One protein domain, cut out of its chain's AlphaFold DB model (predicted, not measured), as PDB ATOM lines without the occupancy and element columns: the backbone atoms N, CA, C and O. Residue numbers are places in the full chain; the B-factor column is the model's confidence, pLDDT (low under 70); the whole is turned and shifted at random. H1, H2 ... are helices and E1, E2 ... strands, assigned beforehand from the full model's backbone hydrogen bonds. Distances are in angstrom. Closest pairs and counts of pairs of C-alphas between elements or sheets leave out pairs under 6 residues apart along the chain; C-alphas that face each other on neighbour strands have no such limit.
ATOM      1  N   LEU A 224      49.452   9.088  65.504       98.19
ATOM      2  CA  LEU A 224      49.019   7.725  65.185       98.19
ATOM      3  C   LEU A 224      50.217   6.799  65.008       98.19
ATOM      4  O   LEU A 224      51.220   7.210  64.435       98.19
ATOM      5  N   ASP A 225      50.050   5.544  65.424       97.69
ATOM      6  CA  ASP A 225      51.014   4.454  65.205       97.69
ATOM      7  C   ASP A 225      52.449   4.802  65.638       97.69
ATOM      8  O   ASP A 225      53.422   4.609  64.910       97.69
ATOM      9  N   ILE A 226      52.575   5.351  66.847       97.69
ATOM     10  CA  ILE A 226      53.864   5.764  67.403       97.69
ATOM     11  C   ILE A 226      54.454   4.607  68.215       97.69
ATOM     12  O   ILE A 226      53.817   4.160  69.174       97.69
ATOM     13  N   PRO A 227      55.660   4.104  67.895       97.19
ATOM     14  CA  PRO A 227      56.355   3.164  68.765       97.19
ATOM     15  C   PRO A 227      56.530   3.773  70.158       97.19
ATOM     16  O   PRO A 227      57.038   4.882  70.276       97.19
ATOM     17  N   GLN A 228      56.153   3.057  71.224       94.81
ATOM     18  CA  GLN A 228      56.289   3.591  72.588       94.81
ATOM     19  C   GLN A 228      57.743   3.986  72.918       94.81
ATOM     20  O   GLN A 228      57.959   4.922  73.676       94.81
ATOM     21  N   ALA A 229      58.733   3.314  72.319       91.75
ATOM     22  CA  ALA A 229      60.152   3.634  72.486       91.75
ATOM     23  C   ALA A 229      60.551   5.024  71.952       91.75
ATOM     24  O   ALA A 229      61.613   5.513  72.310       91.75
ATOM     25  N   ASN A 230      59.719   5.658  71.120       91.50
ATOM     26  CA  ASN A 230      59.973   7.008  70.617       91.50
ATOM     27  C   ASN A 230      59.556   8.098  71.614       91.50
ATOM     28  O   ASN A 230      59.863   9.259  71.376       91.50
ATOM     29  N   LEU A 231      58.853   7.755  72.699       91.94
ATOM     30  CA  LEU A 231      58.437   8.713  73.722       91.94
ATOM     31  C   LEU A 231      59.592   9.036  74.689       91.94
ATOM     32  O   LEU A 231      59.489   8.797  75.888       91.94
ATOM     33  N   VAL A 232      60.709   9.532  74.155       88.69
ATOM     34  CA  VAL A 232      61.873   9.972  74.943       88.69
ATOM     35  C   VAL A 232      61.431  11.061  75.927       88.69
ATOM     36  O   VAL A 232      60.669  11.940  75.534       88.69
ATOM     37  N   GLY A 233      61.844  10.955  77.195       86.50
ATOM     38  CA  GLY A 233      61.451  11.857  78.293       86.50
ATOM     39  C   GLY A 233      60.055  11.611  78.894       86.50
ATOM     40  O   GLY A 233      59.719  12.176  79.925       86.50
ATOM     41  N   TRP A 234      59.235  10.725  78.314       92.38
ATOM     42  CA  TRP A 234      57.928  10.374  78.881       92.38
ATOM     43  C   TRP A 234      57.974   9.064  79.662       92.38
ATOM     44  O   TRP A 234      58.400   8.024  79.153       92.38
ATOM     45  N   GLU A 235      57.379   9.053  80.852       93.94
ATOM     46  CA  GLU A 235      57.215   7.841  81.655       93.94
ATOM     47  C   GLU A 235      55.752   7.398  81.769       93.94
ATOM     48  O   GLU A 235      54.823   8.203  81.825       93.94
ATOM     49  N   LEU A 236      55.519   6.085  81.816       96.44
ATOM     50  CA  LEU A 236      54.182   5.522  81.999       96.44
ATOM     51  C   LEU A 236      53.781   5.578  83.480       96.44
ATOM     52  O   LEU A 236      54.181   4.712  84.256       96.44
ATOM     53  N   CYS A 237      52.924   6.525  83.857       96.56
ATOM     54  CA  CYS A 237      52.443   6.664  85.237       96.56
ATOM     55  C   CYS A 237      51.161   5.865  85.525       96.56
ATOM     56  O   CYS A 237      50.888   5.496  86.670       96.56
ATOM     57  N   TRP A 238      50.352   5.556  84.501       96.75
ATOM     58  CA  TRP A 238      49.158   4.727  84.677       96.75
ATOM     59  C   TRP A 238      48.767   3.954  83.413       96.75
ATOM     60  O   TRP A 238      48.859   4.453  82.292       96.75
ATOM     61  N   SER A 239      48.249   2.734  83.586       95.94
ATOM     62  CA  SER A 239      47.591   1.992  82.507       95.94
ATOM     63  C   SER A 239      46.441   1.122  83.010       95.94
ATOM     64  O   SER A 239      46.412   0.706  84.169       95.94
ATOM     65  N   GLY A 240      45.484   0.819  82.131       95.44
ATOM     66  CA  GLY A 240      44.363  -0.057  82.459       95.44
ATOM     67  C   GLY A 240      43.507  -0.441  81.256       95.44
ATOM     68  O   GLY A 240      43.314   0.336  80.321       95.44
ATOM     69  N   LEU A 241      42.923  -1.638  81.291       96.81
ATOM     70  CA  LEU A 241      42.077  -2.149  80.206       96.81
ATOM     71  C   LEU A 241      40.808  -1.313  80.029       96.81
ATOM     72  O   LEU A 241      40.230  -0.850  81.009       96.81
ATOM     73  N   TYR A 242      40.341  -1.154  78.792       96.00
ATOM     74  CA  TYR A 242      39.128  -0.388  78.478       96.00
ATOM     75  C   TYR A 242      37.861  -0.939  79.160       96.00
ATOM     76  O   TYR A 242      36.990  -0.163  79.547       96.00
ATOM     77  N   GLY A 243      37.766  -2.261  79.321       94.75
ATOM     78  CA  GLY A 243      36.622  -2.954  79.919       94.75
ATOM     79  C   GLY A 243      36.642  -3.086  81.441       94.75
ATOM     80  O   GLY A 243      35.797  -3.790  81.988       94.75
ATOM     81  N   VAL A 244      37.609  -2.465  82.126       93.00
ATOM     82  CA  VAL A 244      37.790  -2.584  83.580       93.00
ATOM     83  C   VAL A 244      37.713  -1.200  84.222       93.00
ATOM     84  O   VAL A 244      38.301  -0.241  83.726       93.00
ATOM     85  N   GLN A 245      36.990  -1.080  85.333       91.44
ATOM     86  CA  GLN A 245      36.957   0.163  86.103       91.44
ATOM     87  C   GLN A 245      38.315   0.408  86.782       91.44
ATOM     88  O   GLN A 245      38.905  -0.520  87.332       91.44
ATOM     89  N   SER A 246      38.801   1.647  86.731       86.62
ATOM     90  CA  SER A 246      40.060   2.055  87.356       86.62
ATOM     91  C   SER A 246      39.897   2.425  88.832       86.62
ATOM     92  O   SER A 246      38.780   2.600  89.332       86.62
ATOM     93  N   ASP A 247      41.035   2.664  89.481       82.94
ATOM     94  CA  ASP A 247      41.117   3.467  90.700       82.94
ATOM     95  C   ASP A 247      40.514   4.873  90.493       82.94
ATOM     96  O   ASP A 247      40.333   5.313  89.346       82.94
ATOM     97  N   PRO A 248      40.179   5.595  91.579       90.69
ATOM     98  CA  PRO A 248      39.715   6.974  91.488       90.69
ATOM     99  C   PRO A 248      40.674   7.857  90.678       90.69
ATOM    100  O   PRO A 248      41.893   7.748  90.790       90.69
ATOM    101  N   LEU A 249      40.117   8.778  89.895       90.38
ATOM    102  CA  LEU A 249      40.846   9.788  89.129       90.38
ATOM    103  C   LEU A 249      41.757  10.629  90.022       90.38
ATOM    104  O   LEU A 249      42.822  11.012  89.565       90.38
ATOM    105  N   THR A 250      41.388  10.858  91.284       90.19
ATOM    106  CA  THR A 250      42.259  11.526  92.261       90.19
ATOM    107  C   THR A 250      43.541  10.731  92.497       90.19
ATOM    108  O   THR A 250      44.626  11.286  92.452       90.19
ATOM    109  N   THR A 251      43.463   9.407  92.655       92.56
ATOM    110  CA  THR A 251      44.663   8.563  92.767       92.56
ATOM    111  C   THR A 251      45.494   8.631  91.488       92.56
ATOM    112  O   THR A 251      46.711   8.764  91.533       92.56
ATOM    113  N   ILE A 252      44.844   8.585  90.330       92.81
ATOM    114  CA  ILE A 252      45.548   8.547  89.047       92.81
ATOM    115  C   ILE A 252      46.238   9.883  88.748       92.81
ATOM    116  O   ILE A 252      47.420   9.888  88.442       92.81
ATOM    117  N   ILE A 253      45.524  11.003  88.861       91.75
ATOM    118  CA  ILE A 253      45.988  12.336  88.446       91.75
ATOM    119  C   ILE A 253      46.757  13.055  89.561       91.75
ATOM    120  O   ILE A 253      47.651  13.835  89.270       91.75
ATOM    121  N   GLU A 254      46.420  12.827  90.832       89.62
ATOM    122  CA  GLU A 254      47.030  13.568  91.947       89.62
ATOM    123  C   GLU A 254      48.100  12.755  92.685       89.62
ATOM    124  O   GLU A 254      48.890  13.333  93.423       89.62
ATOM    125  N   THR A 255      48.122  11.422  92.539       92.44
ATOM    126  CA  THR A 255      49.090  10.556  93.244       92.44
ATOM    127  C   THR A 255      50.056   9.844  92.305       92.44
ATOM    128  O   THR A 255      51.241   9.782  92.613       92.44
ATOM    129  N   ASN A 256      49.578   9.295  91.185       94.38
ATOM    130  CA  ASN A 256      50.428   8.509  90.287       94.38
ATOM    131  C   ASN A 256      51.049   9.361  89.176       94.38
ATOM    132  O   ASN A 256      52.230   9.220  88.890       94.38
ATOM    133  N   CYS A 257      50.248  10.216  88.539       95.75
ATOM    134  CA  CYS A 257      50.660  11.052  87.419       95.75
ATOM    135  C   CYS A 257      50.816  12.514  87.873       95.75
ATOM    136  O   CYS A 257      49.916  13.315  87.619       95.75
ATOM    137  N   THR A 258      51.907  12.841  88.578       95.38
ATOM    138  CA  THR A 258      52.190  14.115  89.270       95.38
ATOM    139  C   THR A 258      53.048  15.144  88.513       95.38
ATOM    140  O   THR A 258      53.121  16.278  88.981       95.38
ATOM    141  N   LYS A 259      53.555  14.842  87.310       94.06
ATOM    142  CA  LYS A 259      54.379  15.766  86.490       94.06
ATOM    143  C   LYS A 259      53.627  16.735  85.572       94.06
ATOM    144  O   LYS A 259      52.465  16.485  85.246       94.06
ATOM    145  N   ASP A 260      54.239  17.850  85.200       93.62
ATOM    146  CA  ASP A 260      53.560  19.008  84.603       93.62
ATOM    147  C   ASP A 260      52.945  18.779  83.217       93.62
ATOM    148  O   ASP A 260      51.945  19.427  82.875       93.62
ATOM    149  N   ASN A 261      53.428  17.794  82.467       94.56
ATOM    150  CA  ASN A 261      52.928  17.394  81.160       94.56
ATOM    151  C   ASN A 261      52.250  16.019  81.212       94.56
ATOM    152  O   ASN A 261      52.698  15.085  81.876       94.56
ATOM    153  N   LEU A 262      51.133  15.874  80.487       97.62
ATOM    154  CA  LEU A 262      50.385  14.618  80.400       97.62
ATOM    155  C   LEU A 262      50.168  14.207  78.945       97.62
ATOM    156  O   LEU A 262      49.849  15.023  78.079       97.62
ATOM    157  N   LEU A 263      50.249  12.902  78.704       98.06
ATOM    158  CA  LEU A 263      49.976  12.284  77.413       98.06
ATOM    159  C   LEU A 263      48.961  11.158  77.601       98.06
ATOM    160  O   LEU A 263      49.182  10.205  78.347       98.06
ATOM    161  N   LEU A 264      47.827  11.263  76.908       98.50
ATOM    162  CA  LEU A 264      46.807  10.217  76.876       98.50
ATOM    163  C   LEU A 264      47.011   9.347  75.643       98.50
ATOM    164  O   LEU A 264      47.068   9.861  74.527       98.50
ATOM    165  N   ALA A 265      47.055   8.030  75.829       98.56
ATOM    166  CA  ALA A 265      47.268   7.083  74.745       98.56
ATOM    167  C   ALA A 265      46.410   5.822  74.862       98.56
ATOM    168  O   ALA A 265      45.850   5.481  75.909       98.56
ATOM    169  N   CYS A 266      46.310   5.100  73.752       98.44
ATOM    170  CA  CYS A 266      45.679   3.793  73.710       98.44
ATOM    171  C   CYS A 266      46.285   2.890  72.638       98.44
ATOM    172  O   CYS A 266      46.791   3.355  71.616       98.44
ATOM    173  N   ARG A 267      46.201   1.579  72.881       98.12
ATOM    174  CA  ARG A 267      46.619   0.537  71.935       98.12
ATOM    175  C   ARG A 267      45.943  -0.808  72.210       98.12
ATOM    176  O   ARG A 267      45.421  -1.003  73.316       98.12
ATOM    177  N   PRO A 268      45.984  -1.760  71.266       98.25
ATOM    178  CA  PRO A 268      45.756  -3.166  71.553       98.25
ATOM    179  C   PRO A 268      46.773  -3.708  72.563       98.25
ATOM    180  O   PRO A 268      47.947  -3.346  72.538       98.25
ATOM    181  N   VAL A 269      46.350  -4.620  73.436       97.31
ATOM    182  CA  VAL A 269      47.223  -5.243  74.451       97.31
ATOM    183  C   VAL A 269      48.369  -6.038  73.813       97.31
ATOM    184  O   VAL A 269      49.448  -6.127  74.390       97.31
ATOM    185  N   ALA A 270      48.146  -6.596  72.621       96.38
ATOM    186  CA  ALA A 270      49.134  -7.387  71.889       96.38
ATOM    187  C   ALA A 270      50.173  -6.547  71.118       96.38
ATOM    188  O   ALA A 270      51.091  -7.121  70.535       96.38
ATOM    189  N   GLU A 271      50.032  -5.219  71.085       97.06
ATOM    190  CA  GLU A 271      50.892  -4.325  70.306       97.06
ATOM    191  C   GLU A 271      51.827  -3.505  71.201       97.06
ATOM    192  O   GLU A 271      51.540  -3.234  72.367       97.06
ATOM    193  N   THR A 272      52.965  -3.095  70.640       95.88
ATOM    194  CA  THR A 272      53.914  -2.171  71.283       95.88
ATOM    195  C   THR A 272      53.705  -0.730  70.832       95.88
ATOM    196  O   THR A 272      53.974   0.195  71.600       95.88
ATOM    197  N   ASN A 273      53.198  -0.528  69.617       97.88
ATOM    198  CA  ASN A 273      52.899   0.798  69.099       97.88
ATOM    199  C   ASN A 273      51.642   1.354  69.771       97.88
ATOM    200  O   ASN A 273      50.673   0.640  70.035       97.88
ATOM    201  N   LEU A 274      51.674   2.646  70.060       98.31
ATOM    202  CA  LEU A 274      50.526   3.413  70.499       98.31
ATOM    203  C   LEU A 274      49.693   3.736  69.262       98.31
ATOM    204  O   LEU A 274      50.125   4.490  68.392       98.31
ATOM    205  N   SER A 275      48.499   3.152  69.171       98.19
ATOM    206  CA  SER A 275      47.621   3.363  68.017       98.19
ATOM    207  C   SER A 275      47.189   4.821  67.894       98.19
ATOM    208  O   SER A 275      47.016   5.318  66.785       98.19
ATOM    209  N   LEU A 276      46.999   5.484  69.034       98.62
ATOM    210  CA  LEU A 276      46.646   6.892  69.126       98.62
ATOM    211  C   LEU A 276      47.200   7.466  70.430       98.62
ATOM    212  O   LEU A 276      47.038   6.850  71.489       98.62
ATOM    213  N   LEU A 277      47.781   8.659  70.350       98.62
ATOM    214  CA  LEU A 277      48.162   9.459  71.508       98.62
ATOM    215  C   LEU A 277      47.953  10.951  71.259       98.62
ATOM    216  O   LEU A 277      47.869  11.387  70.113       98.62
ATOM    217  N   ALA A 278      47.887  11.729  72.330       98.56
ATOM    218  CA  ALA A 278      47.991  13.182  72.301       98.56
ATOM    219  C   ALA A 278      48.609  13.662  73.616       98.56
ATOM    220  O   ALA A 278      48.406  13.020  74.649       98.56
ATOM    221  N   MET A 279      49.321  14.785  73.578       97.69
ATOM    222  CA  MET A 279      50.003  15.365  74.736       97.69
ATOM    223  C   MET A 279      49.734  16.859  74.857       97.69
ATOM    224  O   MET A 279      49.481  17.529  73.853       97.69
ATOM    225  N   ALA A 280      49.756  17.362  76.082       97.50
ATOM    226  CA  ALA A 280      49.678  18.781  76.402       97.50
ATOM    227  C   ALA A 280      50.085  18.989  77.874       97.50
ATOM    228  O   ALA A 280      50.146  18.013  78.633       97.50
ATOM    229  N   PRO A 281      50.274  20.242  78.322       96.31
ATOM    230  CA  PRO A 281      50.408  20.526  79.743       96.31
ATOM    231  C   PRO A 281      49.214  19.967  80.519       96.31
ATOM    232  O   PRO A 281      48.070  20.032  80.047       96.31
ATOM    233  N   ARG A 282      49.446  19.468  81.738       96.50
ATOM    234  CA  ARG A 282      48.427  18.914  82.646       96.50
ATOM    235  C   ARG A 282      47.184  19.790  82.683       96.50
ATOM    236  O   ARG A 282      46.070  19.291  82.550       96.50
ATOM    237  N   SER A 283      47.388  21.098  82.833       96.19
ATOM    238  CA  SER A 283      46.313  22.090  82.933       96.19
ATOM    239  C   SER A 283      45.337  22.064  81.750       96.19
ATOM    240  O   SER A 283      44.160  22.366  81.937       96.19
ATOM    241  N   ALA A 284      45.793  21.672  80.556       97.56
ATOM    242  CA  ALA A 284      44.957  21.477  79.377       97.56
ATOM    243  C   ALA A 284      44.284  20.097  79.370       97.56
ATOM    244  O   ALA A 284      43.072  20.005  79.167       97.56
ATOM    245  N   VAL A 285      45.046  19.030  79.636       97.88
ATOM    246  CA  VAL A 285      44.556  17.639  79.608       97.88
ATOM    247  C   VAL A 285      43.465  17.394  80.654       97.88
ATOM    248  O   VAL A 285      42.535  16.617  80.414       97.88
ATOM    249  N   THR A 286      43.546  18.069  81.803       96.62
ATOM    250  CA  THR A 286      42.585  17.966  82.910       96.62
ATOM    251  C   THR A 286      41.653  19.175  83.008       96.62
ATOM    252  O   THR A 286      41.015  19.369  84.043       96.62
ATOM    253  N   TYR A 287      41.558  20.008  81.965       96.75
ATOM    254  CA  TYR A 287      40.665  21.166  81.973       96.75
ATOM    255  C   TYR A 287      39.198  20.718  82.064       96.75
ATOM    256  O   TYR A 287      38.666  20.085  81.144       96.75
ATOM    257  N   ASP A 288      38.523  21.054  83.167       96.06
ATOM    258  CA  ASP A 288      37.129  20.662  83.379       96.06
ATOM    259  C   ASP A 288      36.185  21.438  82.449       96.06
ATOM    260  O   ASP A 288      35.896  22.623  82.618       96.06
ATOM    261  N   THR A 289      35.687  20.726  81.445       95.50
ATOM    262  CA  THR A 289      34.696  21.219  80.476       95.50
ATOM    263  C   THR A 289      33.259  20.954  80.933       95.50
ATOM    264  O   THR A 289      32.306  21.319  80.232       95.50
ATOM    265  N   GLY A 290      33.084  20.277  82.072       93.25
ATOM    266  CA  GLY A 290      31.810  19.788  82.573       93.25
ATOM    267  C   GLY A 290      31.053  19.002  81.504       93.25
ATOM    268  O   GLY A 290      31.571  18.066  80.889       93.25
ATOM    269  N   ASP A 291      29.826  19.447  81.245       90.50
ATOM    270  CA  ASP A 291      28.896  18.860  80.280       90.50
ATOM    271  C   ASP A 291      28.971  19.457  78.865       90.50
ATOM    272  O   ASP A 291      28.153  19.118  78.001       90.50
ATOM    273  N   SER A 292      29.916  20.366  78.621       91.00
ATOM    274  CA  SER A 292      30.045  21.073  77.349       91.00
ATOM    275  C   SER A 292      30.503  20.156  76.209       91.00
ATOM    276  O   SER A 292      31.327  19.256  76.385       91.00
ATOM    277  N   ASN A 293      30.008  20.447  75.002       94.06
ATOM    278  CA  ASN A 293      30.508  19.899  73.733       94.06
ATOM    279  C   ASN A 293      31.527  20.832  73.056       94.06
ATOM    280  O   ASN A 293      31.760  20.731  71.853       94.06
ATOM    281  N   ILE A 294      32.089  21.772  73.811       93.81
ATOM    282  CA  ILE A 294      33.155  22.664  73.361       93.81
ATOM    283  C   ILE A 294      34.436  22.203  74.061       93.81
ATOM    284  O   ILE A 294      34.500  22.326  75.287       93.81
ATOM    285  N   PRO A 295      35.407  21.636  73.325       95.88
ATOM    286  CA  PRO A 295      36.692  21.259  73.896       95.88
ATOM    287  C   PRO A 295      37.544  22.489  74.241       95.88
ATOM    288  O   PRO A 295      37.334  23.583  73.713       95.88
ATOM    289  N   TYR A 296      38.516  22.292  75.128       97.12
ATOM    290  CA  TYR A 296      39.597  23.233  75.396       97.12
ATOM    291  C   TYR A 296      40.766  22.941  74.453       97.12
ATOM    292  O   TYR A 296      41.350  21.859  74.503       97.12
ATOM    293  N   ASN A 297      41.095  23.886  73.575       97.56
ATOM    294  CA  ASN A 297      42.103  23.665  72.540       97.56
ATOM    295  C   ASN A 297      43.497  24.030  73.053       97.56
ATOM    296  O   ASN A 297      43.725  25.149  73.517       97.56
ATOM    297  N   ASN A 298      44.431  23.088  72.958       97.94
ATOM    298  CA  ASN A 298      45.833  23.285  73.301       97.94
ATOM    299  C   ASN A 298      46.703  22.279  72.539       97.94
ATOM    300  O   ASN A 298      46.295  21.130  72.373       97.94
ATOM    301  N   ASN A 299      47.882  22.710  72.084       97.06
ATOM    302  CA  ASN A 299      48.842  21.873  71.357       97.06
ATOM    303  C   ASN A 299      48.211  21.108  70.169       97.06
ATOM    304  O   ASN A 299      48.434  19.915  70.010       97.06
ATOM    305  N   GLY A 300      47.341  21.754  69.379       97.69
ATOM    306  CA  GLY A 300      46.661  21.126  68.232       97.69
ATOM    307  C   GLY A 300      45.598  20.073  68.592       97.69
ATOM    308  O   GLY A 300      45.120  19.339  67.719       97.69
ATOM    309  N   VAL A 301      45.199  19.989  69.864       98.62
ATOM    310  CA  VAL A 301      44.255  18.997  70.395       98.62
ATOM    311  C   VAL A 301      43.076  19.692  71.076       98.62
ATOM    312  O   VAL A 301      43.253  20.607  71.879       98.62
ATOM    313  N   GLY A 302      41.858  19.232  70.791       98.19
ATOM    314  CA  GLY A 302      40.646  19.611  71.510       98.19
ATOM    315  C   GLY A 302      40.406  18.699  72.714       98.19
ATOM    316  O   GLY A 302      39.809  17.627  72.574       98.19
ATOM    317  N   TRP A 303      40.835  19.132  73.897       98.31
ATOM    318  CA  TRP A 303      40.725  18.393  75.157       98.31
ATOM    319  C   TRP A 303      39.346  18.515  75.792       98.31
ATOM    320  O   TRP A 303      38.702  19.565  75.752       98.31
ATOM    321  N   TYR A 304      38.889  17.446  76.435       97.50
ATOM    322  CA  TYR A 304      37.712  17.505  77.290       97.50
ATOM    323  C   TYR A 304      37.865  16.571  78.485       97.50
ATOM    324  O   TYR A 304      38.151  15.380  78.355       97.50
ATOM    325  N   TYR A 305      37.605  17.117  79.665       96.31
ATOM    326  CA  TYR A 305      37.579  16.384  80.919       96.31
ATOM    327  C   TYR A 305      36.320  16.738  81.712       96.31
ATOM    328  O   TYR A 305      35.757  17.826  81.566       96.31
ATOM    329  N   SER A 306      35.843  15.764  82.480       94.06
ATOM    330  CA  SER A 306      34.845  15.885  83.542       94.06
ATOM    331  C   SER A 306      34.933  14.618  84.389       94.06
ATOM    332  O   SER A 306      35.081  13.521  83.845       94.06
ATOM    333  N   ASP A 307      34.806  14.737  85.705       91.38
ATOM    334  CA  ASP A 307      34.850  13.623  86.661       91.38
ATOM    335  C   ASP A 307      33.636  12.668  86.585       91.38
ATOM    336  O   ASP A 307      33.676  11.536  87.079       91.38
ATOM    337  N   SER A 308      32.554  13.117  85.954       89.88
ATOM    338  CA  SER A 308      31.227  12.498  86.000       89.88
ATOM    339  C   SER A 308      30.664  12.168  84.619       89.88
ATOM    340  O   SER A 308      29.541  11.664  84.519       89.88
ATOM    341  N   ARG A 309      31.439  12.410  83.553       92.44
ATOM    342  CA  ARG A 309      31.008  12.169  82.175       92.44
ATOM    343  C   ARG A 309      32.032  11.437  81.319       92.44
ATOM    344  O   ARG A 309      31.841  10.270  80.982       92.44
ATOM    345  N   SER A 310      33.064  12.142  80.868       95.38
ATOM    346  CA  SER A 310      34.114  11.558  80.029       95.38
ATOM    347  C   SER A 310      35.390  12.378  80.041       95.38
ATOM    348  O   SER A 310      35.342  13.601  80.209       95.38
ATOM    349  N   TRP A 311      36.492  11.682  79.772       96.94
ATOM    350  CA  TRP A 311      37.827  12.230  79.586       96.94
ATOM    351  C   TRP A 311      38.397  11.766  78.249       96.94
ATOM    352  O   TRP A 311      38.301  10.584  77.908       96.94
ATOM    353  N   GLY A 312      38.958  12.684  77.476       97.50
ATOM    354  CA  GLY A 312      39.599  12.355  76.218       97.50
ATOM    355  C   GLY A 312      39.892  13.585  75.380       97.50
ATOM    356  O   GLY A 312      39.996  14.701  75.891       97.50
ATOM    357  N   PHE A 313      40.023  13.362  74.079       98.44
ATOM    358  CA  PHE A 313      40.357  14.414  73.134       98.44
ATOM    359  C   PHE A 313      39.834  14.137  71.722       98.44
ATOM    360  O   PHE A 313      39.442  13.014  71.382       98.44
ATOM    361  N   ALA A 314      39.844  15.188  70.907       98.12
ATOM    362  CA  ALA A 314      39.686  15.167  69.458       98.12
ATOM    363  C   ALA A 314      40.758  16.065  68.807       98.12
ATOM    364  O   ALA A 314      41.480  16.773  69.509       98.12
ATOM    365  N   LEU A 315      40.862  16.065  67.477       98.00
ATOM    366  CA  LEU A 315      41.677  17.051  66.756       98.00
ATOM    367  C   LEU A 315      41.180  18.481  67.056       98.00
ATOM    368  O   LEU A 315      39.978  18.692  67.204       98.00
ATOM    369  N   ASP A 316      42.071  19.471  67.143       96.88
ATOM    370  CA  ASP A 316      41.644  20.871  67.264       96.88
ATOM    371  C   ASP A 316      40.712  21.276  66.099       96.88
ATOM    372  O   ASP A 316      40.879  20.866  64.949       96.88
ATOM    373  N   GLY A 317      39.677  22.052  66.419       94.00
ATOM    374  CA  GLY A 317      38.634  22.497  65.497       94.00
ATOM    375  C   GLY A 317      37.516  21.480  65.260       94.00
ATOM    376  O   GLY A 317      36.448  21.854  64.763       94.00
ATOM    377  N   ASP A 318      37.698  20.220  65.653       95.62
ATOM    378  CA  ASP A 318      36.652  19.217  65.534       95.62
ATOM    379  C   ASP A 318      35.556  19.415  66.589       95.62
ATOM    380  O   ASP A 318      35.795  19.548  67.789       95.62
ATOM    381  N   THR A 319      34.299  19.319  66.158       92.25
ATOM    382  CA  THR A 319      33.178  19.223  67.096       92.25
ATOM    383  C   THR A 319      33.198  17.873  67.813       92.25
ATOM    384  O   THR A 319      33.425  16.835  67.177       92.25
ATOM    385  N   ILE A 320      32.876  17.867  69.106       95.00
ATOM    386  CA  ILE A 320      32.658  16.654  69.907       95.00
ATOM    387  C   ILE A 320      31.169  16.484  70.227       95.00
ATOM    388  O   ILE A 320      30.403  17.450  70.243       95.00
ATOM    389  N   GLN A 321      30.741  15.247  70.476       93.94
ATOM    390  CA  GLN A 321      29.365  14.933  70.875       93.94
ATOM    391  C   GLN A 321      29.357  14.016  72.096       93.94
ATOM    392  O   GLN A 321      29.293  12.796  71.969       93.94
ATOM    393  N   ARG A 322      29.407  14.607  73.291       89.44
ATOM    394  CA  ARG A 322      29.449  13.904  74.576       89.44
ATOM    395  C   ARG A 322      28.034  13.673  75.095       89.44
ATOM    396  O   ARG A 322      27.418  14.559  75.676       89.44
ATOM    397  N   THR A 323      27.508  12.459  74.906       82.19
ATOM    398  CA  THR A 323      26.351  11.991  75.702       82.19
ATOM    399  C   THR A 323      26.866  11.389  77.006       82.19
ATOM    400  O   THR A 323      26.634  11.944  78.075       82.19
ATOM    401  N   THR A 324      27.646  10.316  76.888       87.06
ATOM    402  CA  THR A 324      28.493   9.728  77.944       87.06
ATOM    403  C   THR A 324      29.943   9.556  77.479       87.06
ATOM    404  O   THR A 324      30.829   9.379  78.300       87.06
ATOM    405  N   CYS A 325      30.188   9.622  76.169       92.31
ATOM    406  CA  CYS A 325      31.490   9.764  75.522       92.31
ATOM    407  C   CYS A 325      31.305  10.482  74.182       92.31
ATOM    408  O   CYS A 325      30.167  10.617  73.728       92.31
ATOM    409  N   ASP A 326      32.406  10.895  73.552       94.81
ATOM    410  CA  ASP A 326      32.414  11.480  72.216       94.81
ATOM    411  C   ASP A 326      32.052  10.461  71.120       94.81
ATOM    412  O   ASP A 326      32.801   9.521  70.831       94.81
ATOM    413  N   THR A 327      30.903  10.682  70.481       94.25
ATOM    414  CA  THR A 327      30.385   9.866  69.372       94.25
ATOM    415  C   THR A 327      30.521  10.530  68.004       94.25
ATOM    416  O   THR A 327      29.998  10.002  67.021       94.25
ATOM    417  N   ALA A 328      31.180  11.687  67.906       94.81
ATOM    418  CA  ALA A 328      31.338  12.365  66.628       94.81
ATOM    419  C   ALA A 328      32.216  11.556  65.652       94.81
ATOM    420  O   ALA A 328      33.093  10.774  66.041       94.81
ATOM    421  N   SER A 329      31.946  11.731  64.358       93.31
ATOM    422  CA  SER A 329      32.540  10.942  63.272       93.31
ATOM    423  C   SER A 329      33.479  11.729  62.359       93.31
ATOM    424  O   SER A 329      34.078  11.126  61.473       93.31
ATOM    425  N   THR A 330      33.626  13.041  62.550       95.88
ATOM    426  CA  THR A 330      34.653  13.841  61.862       95.88
ATOM    427  C   THR A 330      36.032  13.374  62.321       95.88
ATOM    428  O   THR A 330      36.196  13.125  63.506       95.88
ATOM    429  N   ASN A 331      36.993  13.189  61.412       96.75
ATOM    430  CA  ASN A 331      38.356  12.725  61.728       96.75
ATOM    431  C   ASN A 331      38.410  11.613  62.800       96.75
ATOM    432  O   ASN A 331      39.029  11.776  63.854       96.75
ATOM    433  N   PRO A 332      37.719  10.480  62.577       96.38
ATOM    434  CA  PRO A 332      37.467   9.505  63.629       96.38
ATOM    435  C   PRO A 332      38.752   8.886  64.186       96.38
ATOM    436  O   PRO A 332      38.752   8.479  65.342       96.38
ATOM    437  N   GLN A 333      39.837   8.856  63.408       97.69
ATOM    438  CA  GLN A 333      41.143   8.354  63.829       97.69
ATOM    439  C   GLN A 333      41.797   9.185  64.943       97.69
ATOM    440  O   GLN A 333      42.554   8.626  65.723       97.69
ATOM    441  N   PHE A 334      41.472  10.475  65.077       98.00
ATOM    442  CA  PHE A 334      42.115  11.401  66.021       98.00
ATOM    443  C   PHE A 334      41.302  11.620  67.303       98.00
ATOM    444  O   PHE A 334      41.297  12.712  67.866       98.00
ATOM    445  N   ARG A 335      40.548  10.606  67.737       98.00
ATOM    446  CA  ARG A 335      39.604  10.727  68.855       98.00
ATOM    447  C   ARG A 335      39.785   9.624  69.871       98.00
ATOM    448  O   ARG A 335      39.683   8.446  69.542       98.00
ATOM    449  N   LEU A 336      39.942  10.004  71.124       98.25
ATOM    450  CA  LEU A 336      40.028   9.093  72.256       98.25
ATOM    451  C   LEU A 336      38.962   9.495  73.258       98.25
ATOM    452  O   LEU A 336      38.803  10.683  73.517       98.25
ATOM    453  N   CYS A 337      38.228   8.529  73.809       97.62
ATOM    454  CA  CYS A 337      37.251   8.837  74.846       97.62
ATOM    455  C   CYS A 337      37.106   7.717  75.870       97.62
ATOM    456  O   CYS A 337      36.784   6.570  75.529       97.62
ATOM    457  N   TRP A 338      37.268   8.089  77.136       96.88
ATOM    458  CA  TRP A 338      37.068   7.250  78.305       96.88
ATOM    459  C   TRP A 338      35.863   7.719  79.110       96.88
ATOM    460  O   TRP A 338      35.603   8.915  79.236       96.88
ATOM    461  N   HIS A 339      35.126   6.764  79.665       94.94
ATOM    462  CA  HIS A 339      33.994   7.053  80.528       94.94
ATOM    463  C   HIS A 339      34.482   7.359  81.935       94.94
ATOM    464  O   HIS A 339      35.212   6.565  82.533       94.94
ATOM    465  N   THR A 340      34.011   8.467  82.491       93.94
ATOM    466  CA  THR A 340      34.223   8.820  83.891       93.94
ATOM    467  C   THR A 340      32.885   8.803  84.616       93.94
ATOM    468  O   THR A 340      31.836   9.078  84.035       93.94
ATOM    469  N   ASN A 341      32.891   8.369  85.868       89.38
ATOM    470  CA  ASN A 341      31.707   8.344  86.708       89.38
ATOM    471  C   ASN A 341      32.127   8.568  88.156       89.38
ATOM    472  O   ASN A 341      32.899   7.777  88.697       89.38
ATOM    473  N   SER A 342      31.585   9.617  88.773       86.00
ATOM    474  CA  SER A 342      31.780   9.930  90.192       86.00
ATOM    475  C   SER A 342      33.258   9.934  90.607       86.00
ATOM    476  O   SER A 342      33.612   9.395  91.654       86.00
ATOM    477  N   GLY A 343      34.129  10.491  89.760       83.50
ATOM    478  CA  GLY A 343      35.557  10.597  90.045       83.50
ATOM    479  C   GLY A 343      36.366   9.325  89.795       83.50
ATOM    480  O   GLY A 343      37.475   9.239  90.295       83.50
ATOM    481  N   ALA A 344      35.871   8.341  89.036       87.38
ATOM    482  CA  ALA A 344      36.646   7.173  88.590       87.38
ATOM    483  C   ALA A 344      36.493   6.938  87.078       87.38
ATOM    484  O   ALA A 344      35.452   7.276  86.505       87.38
ATOM    485  N   MET A 345      37.480   6.314  86.418       89.25
ATOM    486  CA  MET A 345      37.295   5.873  85.029       89.25
ATOM    487  C   MET A 345      36.541   4.545  85.002       89.25
ATOM    488  O   MET A 345      37.090   3.482  85.287       89.25
ATOM    489  N   SER A 346      35.271   4.596  84.614       87.69
ATOM    490  CA  SER A 346      34.370   3.435  84.592       87.69
ATOM    491  C   SER A 346      34.556   2.527  83.371       87.69
ATOM    492  O   SER A 346      34.079   1.396  83.374       87.69
ATOM    493  N   GLY A 347      35.271   2.993  82.344       90.50
ATOM    494  CA  GLY A 347      35.614   2.219  81.150       90.50
ATOM    495  C   GLY A 347      36.094   3.128  80.023       90.50
ATOM    496  O   GLY A 347      36.464   4.280  80.263       90.50
ATOM    497  N   GLY A 348      36.057   2.660  78.778       90.88
ATOM    498  CA  GLY A 348      36.280   3.541  77.633       90.88
ATOM    499  C   GLY A 348      35.517   3.155  76.380       90.88
ATOM    500  O   GLY A 348      35.267   1.984  76.121       90.88
ATOM    501  N   TYR A 349      35.166   4.160  75.584       95.25
ATOM    502  CA  TYR A 349      34.329   3.970  74.407       95.25
ATOM    503  C   TYR A 349      35.146   3.761  73.137       95.25
ATOM    504  O   TYR A 349      34.800   2.890  72.333       95.25
ATOM    505  N   ARG A 350      36.203   4.561  72.940       96.38
ATOM    506  CA  ARG A 350      36.941   4.581  71.675       96.38
ATOM    507  C   ARG A 350      38.426   4.880  71.810       96.38
ATOM    508  O   ARG A 350      38.830   5.660  72.672       96.38
ATOM    509  N   CYS A 351      39.169   4.315  70.865       97.75
ATOM    510  CA  CYS A 351      40.564   4.596  70.559       97.75
ATOM    511  C   CYS A 351      40.671   4.826  69.044       97.75
ATOM    512  O   CYS A 351      40.581   3.887  68.250       97.75
ATOM    513  N   GLY A 352      40.748   6.086  68.626       96.81
ATOM    514  CA  GLY A 352      40.651   6.484  67.228       96.81
ATOM    515  C   GLY A 352      39.362   5.981  66.577       96.81
ATOM    516  O   GLY A 352      38.247   6.168  67.088       96.81
ATOM    517  N   SER A 353      39.519   5.325  65.428       96.12
ATOM    518  CA  SER A 353      38.414   4.753  64.651       96.12
ATOM    519  C   SER A 353      37.823   3.481  65.269       96.12
ATOM    520  O   SER A 353      36.790   3.008  64.797       96.12
ATOM    521  N   GLN A 354      38.448   2.919  66.310       96.75
ATOM    522  CA  GLN A 354      37.941   1.741  67.010       96.75
ATOM    523  C   GLN A 354      36.932   2.170  68.069       96.75
ATOM    524  O   GLN A 354      37.259   2.910  68.996       96.75
ATOM    525  N   LEU A 355      35.692   1.715  67.908       94.94
ATOM    526  CA  LEU A 355      34.552   2.086  68.744       94.94
ATOM    527  C   LEU A 355      34.107   0.912  69.619       94.94
ATOM    528  O   LEU A 355      34.516  -0.231  69.421       94.94
ATOM    529  N   THR A 356      33.175   1.179  70.536       93.25
ATOM    530  CA  THR A 356      32.501   0.164  71.368       93.25
ATOM    531  C   THR A 356      33.444  -0.645  72.264       93.25
ATOM    532  O   THR A 356      33.184  -1.803  72.575       93.25
ATOM    533  N   LEU A 357      34.512  -0.011  72.752       96.25
ATOM    534  CA  LEU A 357      35.537  -0.651  73.583       96.25
ATOM    535  C   LEU A 357      35.124  -0.855  75.056       96.25
ATOM    536  O   LEU A 357      35.912  -1.375  75.837       96.25
ATOM    537  N   ASN A 358      33.884  -0.522  75.431       93.88
ATOM    538  CA  ASN A 358      33.400  -0.434  76.822       93.88
ATOM    539  C   ASN A 358      33.587  -1.690  77.681       93.88
ATOM    540  O   ASN A 358      33.533  -1.613  78.902       93.88
ATOM    541  N   SER A 359      33.744  -2.854  77.057       94.00
ATOM    542  CA  SER A 359      33.957  -4.137  77.740       94.00
ATOM    543  C   SER A 359      35.170  -4.882  77.182       94.00
ATOM    544  O   SER A 359      35.292  -6.091  77.351       94.00
ATOM    545  N   SER A 360      36.048  -4.171  76.477       96.25
ATOM    546  CA  SER A 360      37.206  -4.749  75.812       96.25
ATOM    547  C   SER A 360      38.322  -5.063  76.806       96.25
ATOM    548  O   SER A 360      38.786  -4.183  77.533       96.25
ATOM    549  N   THR A 361      38.797  -6.305  76.787       96.25
ATOM    550  CA  THR A 361      40.044  -6.729  77.443       96.25
ATOM    551  C   THR A 361      41.248  -6.673  76.510       96.25
ATOM    552  O   THR A 361      42.375  -6.800  76.967       96.25
ATOM    553  N   GLU A 362      41.014  -6.448  75.217       97.38
ATOM    554  CA  GLU A 362      42.047  -6.458  74.177       97.38
ATOM    555  C   GLU A 362      42.640  -5.071  73.927       97.38
ATOM    556  O   GLU A 362      43.556  -4.930  73.126       97.38
ATOM    557  N   TRP A 363      42.117  -4.040  74.593       98.00
ATOM    558  CA  TRP A 363      42.535  -2.652  74.432       98.00
ATOM    559  C   TRP A 363      42.919  -2.051  75.777       98.00
ATOM    560  O   TRP A 363      42.203  -2.220  76.769       98.00
ATOM    561  N   THR A 364      44.013  -1.295  75.790       97.31
ATOM    562  CA  THR A 364      44.531  -0.617  76.978       97.31
ATOM    563  C   THR A 364      44.476   0.900  76.835       97.31
ATOM    564  O   THR A 364      44.675   1.452  75.750       97.31
ATOM    565  N   ARG A 365      44.174   1.559  77.951       96.56
ATOM    566  CA  ARG A 365      44.260   3.001  78.180       96.56
ATOM    567  C   ARG A 365      45.568   3.265  78.899       96.56
ATOM    568  O   ARG A 365      45.939   2.488  79.780       96.56
ATOM    569  N   MET A 366      46.253   4.329  78.526       97.56
ATOM    570  CA  MET A 366      47.579   4.636  79.044       97.56
ATOM    571  C   MET A 366      47.683   6.137  79.282       97.56
ATOM    572  O   MET A 366      47.183   6.923  78.477       97.56
ATOM    573  N   ILE A 367      48.308   6.511  80.392       98.06
ATOM    574  CA  ILE A 367      48.658   7.889  80.716       98.06
ATOM    575  C   ILE A 367      50.159   7.905  80.943       98.06
ATOM    576  O   ILE A 367      50.668   7.161  81.785       98.06
ATOM    577  N   PHE A 368      50.837   8.735  80.170       97.69
ATOM    578  CA  PHE A 368      52.236   9.053  80.372       97.69
ATOM    579  C   PHE A 368      52.349  10.457  80.956       97.69
ATOM    580  O   PHE A 368      51.431  11.272  80.808       97.69
ATOM    581  N   GLN A 369      53.469  10.717  81.609       96.25
ATOM    582  CA  GLN A 369      53.798  12.012  82.168       96.25
ATOM    583  C   GLN A 369      55.247  12.382  81.851       96.25
ATOM    584  O   GLN A 369      56.073  11.496  81.641       96.25
ATOM    585  N   ALA A 370      55.502  13.676  81.802       92.19
ATOM    586  CA  ALA A 370      56.806  14.319  81.689       92.19
ATOM    587  C   ALA A 370      56.689  15.651  82.438       92.19
ATOM    588  O   ALA A 370      55.563  16.069  82.729       92.19
ATOM    589  N   ASP A 371      57.793  16.282  82.783       82.75
ATOM    590  CA  ASP A 371      57.786  17.629  83.366       82.75
ATOM    591  C   ASP A 371      58.033  18.698  82.294       82.75
ATOM    592  O   ASP A 371      58.360  18.294  81.151       82.75
TER     593      ASP A 371
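Overview. This is residues 224 to 371 of the 371 residues of the protein "DUF4215 domain-containing protein" of Pseudenhygromyxa sp. WMMC2535 (UniProt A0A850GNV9). Two five-stranded sheets lie face to face as a sandwich, their strands crossed almost at right angles, with two short helices at the rim of the sandwich, each close to both sheets. The first sheet, E1 E4 E3 E10 E2, is twisted; the second, E5 E6 E7 E8 E9, is flatter, and residues 319 to 328 of the long link from E7 to E8 loop over its face turned away from the first sheet. The printed part has 148 residues, with two named helices and ten named strands in the order E1 E2 H1 E3 E4 H2 E5 E6 E7 E8 E9 E10; both sheets are antiparallel throughout and the class is mostly strand. The whole is compact and rounded, with a radius of gyration of the C-alphas of 13.5 A and spans of 33 by 29 by 28 A.

Along the chain. In the first sheet, E1 is residues 224 to 227, beginning at C-alpha 224 at (49.019, 7.725, 65.185). E4, residues 273 to 281, is the longest strand by residues and measures 22.6 A; it bends by 71 degrees at residue 276. E3, residues 261 to 268, measures 23.8 A, E10, residues 363 to 370, 23.3 A, and E2, residues 235 to 241, 18.2 A. E10 ends at C-alpha 370 at (56.806, 14.319, 81.689). In the second sheet stand E5, residues 296 to 298, E6, residues 301 to 304, E7, residues 310 to 315, with 16.2 A, E8, residues 336 to 341, with 16.7 A, and E9, residues 344 to 351, with 18.6 A and a bend of 57 degrees at residue 347. H1 is residues 249 to 256, 9.7 A long, beginning at C-alpha 249 at (40.846, 9.788, 89.129), and H2 is residues 282 to 285.

Arrangement. The first sheet has edge strands E1 and E2. E4 pairs in a staggered way, with E1 over residues 273 to 276 and with E3 over residues 276 to 281; N 274 and O 226 are 2.8 A apart, and N 264 and O 278 2.9 A. E3 and E4 form a hairpin. Between E3 and E10, N 263 and O 368 are 2.9 A apart, and between E10 and E2, N 365 and O 240 are 2.8 A apart. E2, H1 and E3 form a split strand-helix-strand unit, two strands running the same way with E10 between them, and its crossover is right-handed. H1 is on this sheet at a height of 10.0 A, over E10 and only just over E2, with 3 of its C-alphas; it runs slantwise to the strands, at 44 degrees to E10 on the local plane. H2 is on the sheet at a height of 8.0 A. The second sheet is a meander, each strand the antiparallel neighbour of the one before; N 296 and O 303 of E5 and E6, N 302 and O 314 of E6 and E7, and N 338 and O 311 of E7 and E8 are each 2.8 A apart, and N 341 and O 344 of E8 and E9 2.9 A. H1 only grazes this sheet with residues 249 to 252, and H2 with residues 283 to 285. The two sheets form a sandwich, two sheets face to face: the facing parts are 10.3 A centre to centre, with strands at 86 degrees. The closest C-alphas of E3 and E9, those of Cys 266 and Cys 351, are 6.1 A apart. In H1, 3 of 4 O i to N i+4 pairs are within hydrogen-bond range; H2 is too short for such a pair.

Size, cuts and confidence. The C-alphas farthest apart, those of Ala 229 and Asp 291, are 35.6 A apart. The printed part has no cut and ends at residue 371, the chain's last. The links E7 to E8, 20 residues, and E9 to E10, 11 residues, are long. The mean pLDDT of the printed part is 94.7, and no printed residue is under 70.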